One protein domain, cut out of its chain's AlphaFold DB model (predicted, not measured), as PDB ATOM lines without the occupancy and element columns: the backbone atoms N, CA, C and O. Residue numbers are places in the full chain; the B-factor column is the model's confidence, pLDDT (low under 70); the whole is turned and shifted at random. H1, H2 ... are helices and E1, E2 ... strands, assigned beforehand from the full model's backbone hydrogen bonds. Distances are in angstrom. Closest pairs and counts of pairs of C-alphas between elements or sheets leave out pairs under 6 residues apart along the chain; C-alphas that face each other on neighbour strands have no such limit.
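What this domain is: This is residues 9 to 57 of the 243 residues of the protein "Branched-chain-amino-acid aminotransferase" of Rhodothermales bacterium (UniProt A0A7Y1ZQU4). Look for one helix, H1, packed over one face of a long two-stranded hairpin, E1 and E2, towards the end away from the hairpin's wide loop, residues 36 to 48. The 49 printed residues run H1, E1, E2; the sheet, E1 - E2, is antiparallel, and the class is mixed, helices and strands. The outline is flat, 43 by 22 by 11 A, and only just loose, close to extended, with a radius of gyration of the C-alphas of 14.2 A.

How they stand to each other: Begin with H1, residues 9 to 22, where every O i to N i+4 pair is within hydrogen-bond range. Its closest C-alphas to E1, residues 28 to 35, are Cys 15 and Ile 29, 7.2 A apart. To E2, residues 49 to 56, they are Cys 15 and Val 53, 6.4 A apart. E1 and E2 form a hairpin, at 163 degrees between directions; N 30 and O 54 are 2.8 A apart, within hydrogen-bond range.

Where its parts are: Find C-alpha 9 at (177.721, 154.975, 199.006); H1 runs 19.9 A from there. E1 spans 22.9 A, and E2 23.7 A to C-alpha 56 at (166.585, 173.710, 200.411).

The domain as a whole: The C-alphas farthest apart, Glu 25 and Gly 41, are 42.6 A apart. The link E1 to E2 is long. The printed part has no cut, and no printed residue is under 70 in pLDDT.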
ATOM      1  N   GLU A   9     178.324 155.172 197.679       97.56
ATOM      2  CA  GLU A   9     177.721 154.975 199.006       97.56
ATOM      3  C   GLU A   9     177.986 156.177 199.920       97.56
ATOM      4  O   GLU A   9     177.042 156.751 200.449       97.56
ATOM      5  N   GLU A  10     179.230 156.663 199.986       98.00
ATOM      6  CA  GLU A  10     179.570 157.859 200.776       98.00
ATOM      7  C   GLU A  10     178.808 159.115 200.317       98.00
ATOM      8  O   GLU A  10     178.458 159.965 201.133       98.00
ATOM      9  N   LEU A  11     178.537 159.256 199.012       97.69
ATOM     10  CA  LEU A  11     177.740 160.372 198.492       97.69
ATOM     11  C   LEU A  11     176.254 160.241 198.842       97.69
ATOM     12  O   LEU A  11     175.612 161.257 199.109       97.69
ATOM     13  N   VAL A  12     175.711 159.020 198.841       97.62
ATOM     14  CA  VAL A  12     174.334 158.751 199.281       97.62
ATOM     15  C   VAL A  12     174.192 159.067 200.766       97.62
ATOM     16  O   VAL A  12     173.300 159.836 201.126       97.62
ATOM     17  N   ASP A  13     175.106 158.570 201.600       97.94
ATOM     18  CA  ASP A  13     175.118 158.839 203.041       97.94
ATOM     19  C   ASP A  13     175.225 160.345 203.312       97.94
ATOM     20  O   ASP A  13     174.426 160.900 204.062       97.94
ATOM     21  N   ALA A  14     176.110 161.056 202.600       98.00
ATOM     22  CA  ALA A  14     176.217 162.511 202.713       98.00
ATOM     23  C   ALA A  14     174.910 163.237 202.337       98.00
ATOM     24  O   ALA A  14     174.575 164.257 202.947       98.00
ATOM     25  N   CYS A  15     174.158 162.746 201.347       98.06
ATOM     26  CA  CYS A  15     172.835 163.284 201.026       98.06
ATOM     27  C   CYS A  15     171.824 163.043 202.149       98.06
ATOM     28  O   CYS A  15     171.154 163.996 202.553       98.06
ATOM     29  N   VAL A  16     171.742 161.813 202.664       97.94
ATOM     30  CA  VAL A  16     170.844 161.442 203.771       97.94
ATOM     31  C   VAL A  16     171.148 162.284 205.010       97.94
ATOM     32  O   VAL A  16     170.246 162.925 205.551       97.94
ATOM     33  N   ASP A  17     172.420 162.376 205.393       97.38
ATOM     34  CA  ASP A  17     172.872 163.150 206.548       97.38
ATOM     35  C   ASP A  17     172.581 164.643 206.383       97.38
ATOM     36  O   ASP A  17     172.150 165.304 207.328       97.38
ATOM     37  N   THR A  18     172.789 165.202 205.187       97.50
ATOM     38  CA  THR A  18     172.516 166.626 204.940       97.50
ATOM     39  C   THR A  18     171.025 166.935 205.090       97.50
ATOM     40  O   THR A  18     170.671 167.962 205.672       97.50
ATOM     41  N   VAL A  19     170.140 166.052 204.611       97.31
ATOM     42  CA  VAL A  19     168.686 166.207 204.783       97.31
ATOM     43  C   VAL A  19     168.296 166.041 206.252       97.31
ATOM     44  O   VAL A  19     167.632 166.926 206.793       97.31
ATOM     45  N   ALA A  20     168.753 164.978 206.921       96.44
ATOM     46  CA  ALA A  20     168.457 164.716 208.331       96.44
ATOM     47  C   ALA A  20     168.859 165.895 209.235       96.44
ATOM     48  O   ALA A  20     168.051 166.378 210.028       96.44
ATOM     49  N   ASN A  21     170.070 166.427 209.045       95.94
ATOM     50  CA  ASN A  21     170.587 167.564 209.811       95.94
ATOM     51  C   ASN A  21     169.908 168.899 209.468       95.94
ATOM     52  O   ASN A  21     170.006 169.851 210.241       95.94
ATOM     53  N   SER A  22     169.230 168.996 208.319       95.62
ATOM     54  CA  SER A  22     168.489 170.205 207.941       95.62
ATOM     55  C   SER A  22     167.134 170.338 208.642       95.62
ATOM     56  O   SER A  22     166.558 171.426 208.627       95.62
ATOM     57  N   GLY A  23     166.599 169.244 209.203       93.81
ATOM     58  CA  GLY A  23     165.250 169.203 209.777       93.81
ATOM     59  C   GLY A  23     164.116 169.343 208.748       93.81
ATOM     60  O   GLY A  23     162.965 169.539 209.126       93.81
ATOM     61  N   MET A  24     164.409 169.299 207.441       93.50
ATOM     62  CA  MET A  24     163.399 169.469 206.392       93.50
ATOM     63  C   MET A  24     162.722 168.141 206.048       93.50
ATOM     64  O   MET A  24     163.374 167.221 205.565       93.50
ATOM     65  N   GLU A  25     161.397 168.079 206.196       91.06
ATOM     66  CA  GLU A  25     160.590 166.926 205.755       91.06
ATOM     67  C   GLU A  25     160.507 166.809 204.224       91.06
ATOM     68  O   GLU A  25     160.463 165.715 203.676       91.06
ATOM     69  N   SER A  26     160.503 167.949 203.525       92.06
ATOM     70  CA  SER A  26     160.510 168.021 202.064       92.06
ATOM     71  C   SER A  26     161.511 169.072 201.602       92.06
ATOM     72  O   SER A  26     161.475 170.233 202.032       92.06
ATOM     73  N   CYS A  27     162.438 168.654 200.744       95.19
ATOM     74  CA  CYS A  27     163.471 169.509 200.185       95.19
ATOM     75  C   CYS A  27     163.953 168.984 198.830       95.19
ATOM     76  O   CYS A  27     163.733 167.835 198.454       95.19
ATOM     77  N   TYR A  28     164.657 169.845 198.109       97.25
ATOM     78  CA  TYR A  28     165.436 169.460 196.950       97.25
ATOM     79  C   TYR A  28     166.904 169.304 197.345       97.25
ATOM     80  O   TYR A  28     167.457 170.162 198.035       97.25
ATOM     81  N   ILE A  29     167.548 168.249 196.844       97.94
ATOM     82  CA  ILE A  29     168.956 167.931 197.101       97.94
ATOM     83  C   ILE A  29     169.788 168.260 195.855       97.94
ATOM     84  O   ILE A  29     169.450 167.872 194.735       97.94
ATOM     85  N   ARG A  30     170.916 168.954 196.037       98.06
ATOM     86  CA  ARG A  30     171.858 169.317 194.968       98.06
ATOM     87  C   ARG A  30     173.277 168.845 195.288       98.06
ATOM     88  O   ARG A  30     174.082 169.630 195.791       98.06
ATOM     89  N   PRO A  31     173.617 167.593 194.952       97.88
ATOM     90  CA  PRO A  31     174.998 167.136 194.928       97.88
ATOM     91  C   PRO A  31     175.722 167.748 193.722       97.88
ATOM     92  O   PRO A  31     175.191 167.752 192.607       97.88
ATOM     93  N   VAL A  32     176.932 168.267 193.924       97.75
ATOM     94  CA  VAL A  32     177.770 168.819 192.848       97.75
ATOM     95  C   VAL A  32     179.207 168.387 193.051       97.75
ATOM     96  O   VAL A  32     179.786 168.635 194.102       97.75
ATOM     97  N   ILE A  33     179.800 167.818 192.001       97.25
ATOM     98  CA  ILE A  33     181.235 167.547 191.915       97.25
ATOM     99  C   ILE A  33     181.835 168.515 190.891       97.25
ATOM    100  O   ILE A  33     181.350 168.613 189.759       97.25
ATOM    101  N   TYR A  34     182.879 169.246 191.275       96.19
ATOM    102  CA  TYR A  34     183.501 170.269 190.434       96.19
ATOM    103  C   TYR A  34     185.025 170.276 190.586       96.19
ATOM    104  O   TYR A  34     185.583 169.681 191.505       96.19
ATOM    105  N   ARG A  35     185.723 170.934 189.651       95.25
ATOM    106  CA  ARG A  35     187.159 171.209 189.794       95.25
ATOM    107  C   ARG A  35     187.333 172.556 190.481       95.25
ATOM    108  O   ARG A  35     186.913 173.568 189.925       95.25
ATOM    109  N   GLY A  36     187.914 172.533 191.673       92.81
ATOM    110  CA  GLY A  36     188.214 173.705 192.483       92.81
ATOM    111  C   GLY A  36     189.592 174.278 192.164       92.81
ATOM    112  O   GLY A  36     189.997 174.375 191.002       92.81
ATOM    113  N   GLU A  37     190.312 174.654 193.219       93.75
ATOM    114  CA  GLU A  37     191.608 175.324 193.134       93.75
ATOM    115  C   GLU A  37     192.650 174.538 192.313       93.75
ATOM    116  O   GLU A  37     192.739 173.303 192.355       93.75
ATOM    117  N   GLY A  38     193.463 175.277 191.554       93.19
ATOM    118  CA  GLY A  38     194.580 174.739 190.791       93.19
ATOM    119  C   GLY A  38     195.015 175.660 189.656       93.19
ATOM    120  O   GLY A  38     194.958 176.886 189.748       93.19
ATOM    121  N   ARG A  39     195.477 175.058 188.559       92.75
ATOM    122  CA  ARG A  39     195.931 175.777 187.365       92.75
ATOM    123  C   ARG A  39     194.747 176.461 186.677       92.75
ATOM    124  O   ARG A  39     193.671 175.883 186.566       92.75
ATOM    125  N   MET A  40     194.991 177.659 186.147       92.69
ATOM    126  CA  MET A  40     193.974 178.503 185.497       92.69
ATOM    127  C   MET A  40     193.828 178.275 183.982       92.69
ATOM    128  O   MET A  40     193.052 178.958 183.321       92.69
ATOM    129  N   GLY A  41     194.593 177.350 183.396       93.81
ATOM    130  CA  GLY A  41     194.457 177.004 181.979       93.81
ATOM    131  C   GLY A  41     193.205 176.165 181.697       93.81
ATOM    132  O   GLY A  41     192.643 175.552 182.598       93.81
ATOM    133  N   VAL A  42     192.809 176.064 180.420       93.81
ATOM    134  CA  VAL A  42     191.657 175.239 179.989       93.81
ATOM    135  C   VAL A  42     191.831 173.765 180.360       93.81
ATOM    136  O   VAL A  42     190.847 173.088 180.633       93.81
ATOM    137  N   ASN A  43     193.070 173.261 180.371       94.19
ATOM    138  CA  ASN A  43     193.374 171.922 180.863       94.19
ATOM    139  C   ASN A  43     193.311 171.912 182.397       94.19
ATOM    140  O   ASN A  43     194.225 172.446 183.030       94.19
ATOM    141  N   PRO A  44     192.308 171.254 183.001       92.44
ATOM    142  CA  PRO A  44     192.103 171.339 184.432       92.44
ATOM    143  C   PRO A  44     192.661 170.098 185.157       92.44
ATOM    144  O   PRO A  44     192.323 169.840 186.314       92.44
ATOM    145  N   LEU A  45     193.461 169.269 184.468       93.62
ATOM    146  CA  LEU A  45     194.134 168.118 185.069       93.62
ATOM    147  C   LEU A  45     195.103 168.587 186.161       93.62
ATOM    148  O   LEU A  45     195.888 169.511 185.959       93.62
ATOM    149  N   GLY A  46     195.046 167.919 187.312       91.12
ATOM    150  CA  GLY A  46     195.789 168.296 188.516       91.12
ATOM    151  C   GLY A  46     195.067 169.298 189.423       91.12
ATOM    152  O   GLY A  46     195.478 169.438 190.569       91.12
ATOM    153  N   ASN A  47     193.990 169.953 188.965       95.38
ATOM    154  CA  ASN A  47     193.150 170.755 189.862       95.38
ATOM    155  C   ASN A  47     192.389 169.835 190.815       95.38
ATOM    156  O   ASN A  47     191.955 168.744 190.415       95.38
ATOM    157  N   LYS A  48     192.201 170.308 192.048       95.00
ATOM    158  CA  LYS A  48     191.487 169.573 193.089       95.00
ATOM    159  C   LYS A  48     190.051 169.306 192.643       95.00
ATOM    160  O   LYS A  48     189.392 170.191 192.099       95.00
ATOM    161  N   VAL A  49     189.573 168.084 192.853       96.25
ATOM    162  CA  VAL A  49     188.157 167.756 192.685       96.25
ATOM    163  C   VAL A  49     187.489 167.929 194.038       96.25
ATOM    164  O   VAL A  49     187.936 167.362 195.031       96.25
ATOM    165  N   GLU A  50     186.451 168.748 194.074       95.81
ATOM    166  CA  GLU A  50     185.705 169.076 195.280       95.81
ATOM    167  C   GLU A  50     184.242 168.680 195.104       95.81
ATOM    168  O   GLU A  50     183.748 168.496 193.987       95.81
ATOM    169  N   THR A  51     183.555 168.480 196.221       97.12
ATOM    170  CA  THR A  51     182.162 168.043 196.238       97.12
ATOM    171  C   THR A  51     181.426 168.755 197.350       97.12
ATOM    172  O   THR A  51     181.968 168.912 198.443       97.12
ATOM    173  N   PHE A  52     180.197 169.172 197.073       96.94
ATOM    174  CA  PHE A  52     179.271 169.627 198.099       96.94
ATOM    175  C   PHE A  52     177.891 169.013 197.876       96.94
ATOM    176  O   PHE A  52     177.525 168.656 196.752       96.94
ATOM    177  N   VAL A  53     177.121 168.940 198.958       98.25
ATOM    178  CA  VAL A  53     175.691 168.641 198.950       98.25
ATOM    179  C   VAL A  53     174.985 169.823 199.596       98.25
ATOM    180  O   VAL A  53     175.371 170.272 200.670       98.25
ATOM    181  N   ALA A  54     173.974 170.354 198.919       98.00
ATOM    182  CA  ALA A  54     173.131 171.418 199.447       98.00
ATOM    183  C   ALA A  54     171.664 170.991 199.406       98.00
ATOM    184  O   ALA A  54     171.254 170.296 198.473       98.00
ATOM    185  N   VAL A  55     170.887 171.429 200.397       97.56
ATOM    186  CA  VAL A  55     169.447 171.166 200.499       97.56
ATOM    187  C   VAL A  55     168.682 172.458 200.757       97.56
ATOM    188  O   VAL A  55     169.177 173.353 201.444       97.56
ATOM    189  N   TRP A  56     167.491 172.583 200.175       96.06
ATOM    190  CA  TRP A  56     166.585 173.710 200.411       96.06
ATOM    191  C   TRP A  56     165.139 173.342 200.068       96.06
ATOM    192  O   TRP A  56     164.886 172.427 199.284       96.06
ATOM    193  N   LYS A  57     164.175 174.090 200.616       93.56
ATOM    194  CA  LYS A  57     162.764 173.980 200.217       93.56
ATOM    195  C   LYS A  57     162.587 174.504 198.795       93.56
ATOM    196  O   LYS A  57     163.001 175.624 198.500       93.56
TER     197      LYS A  57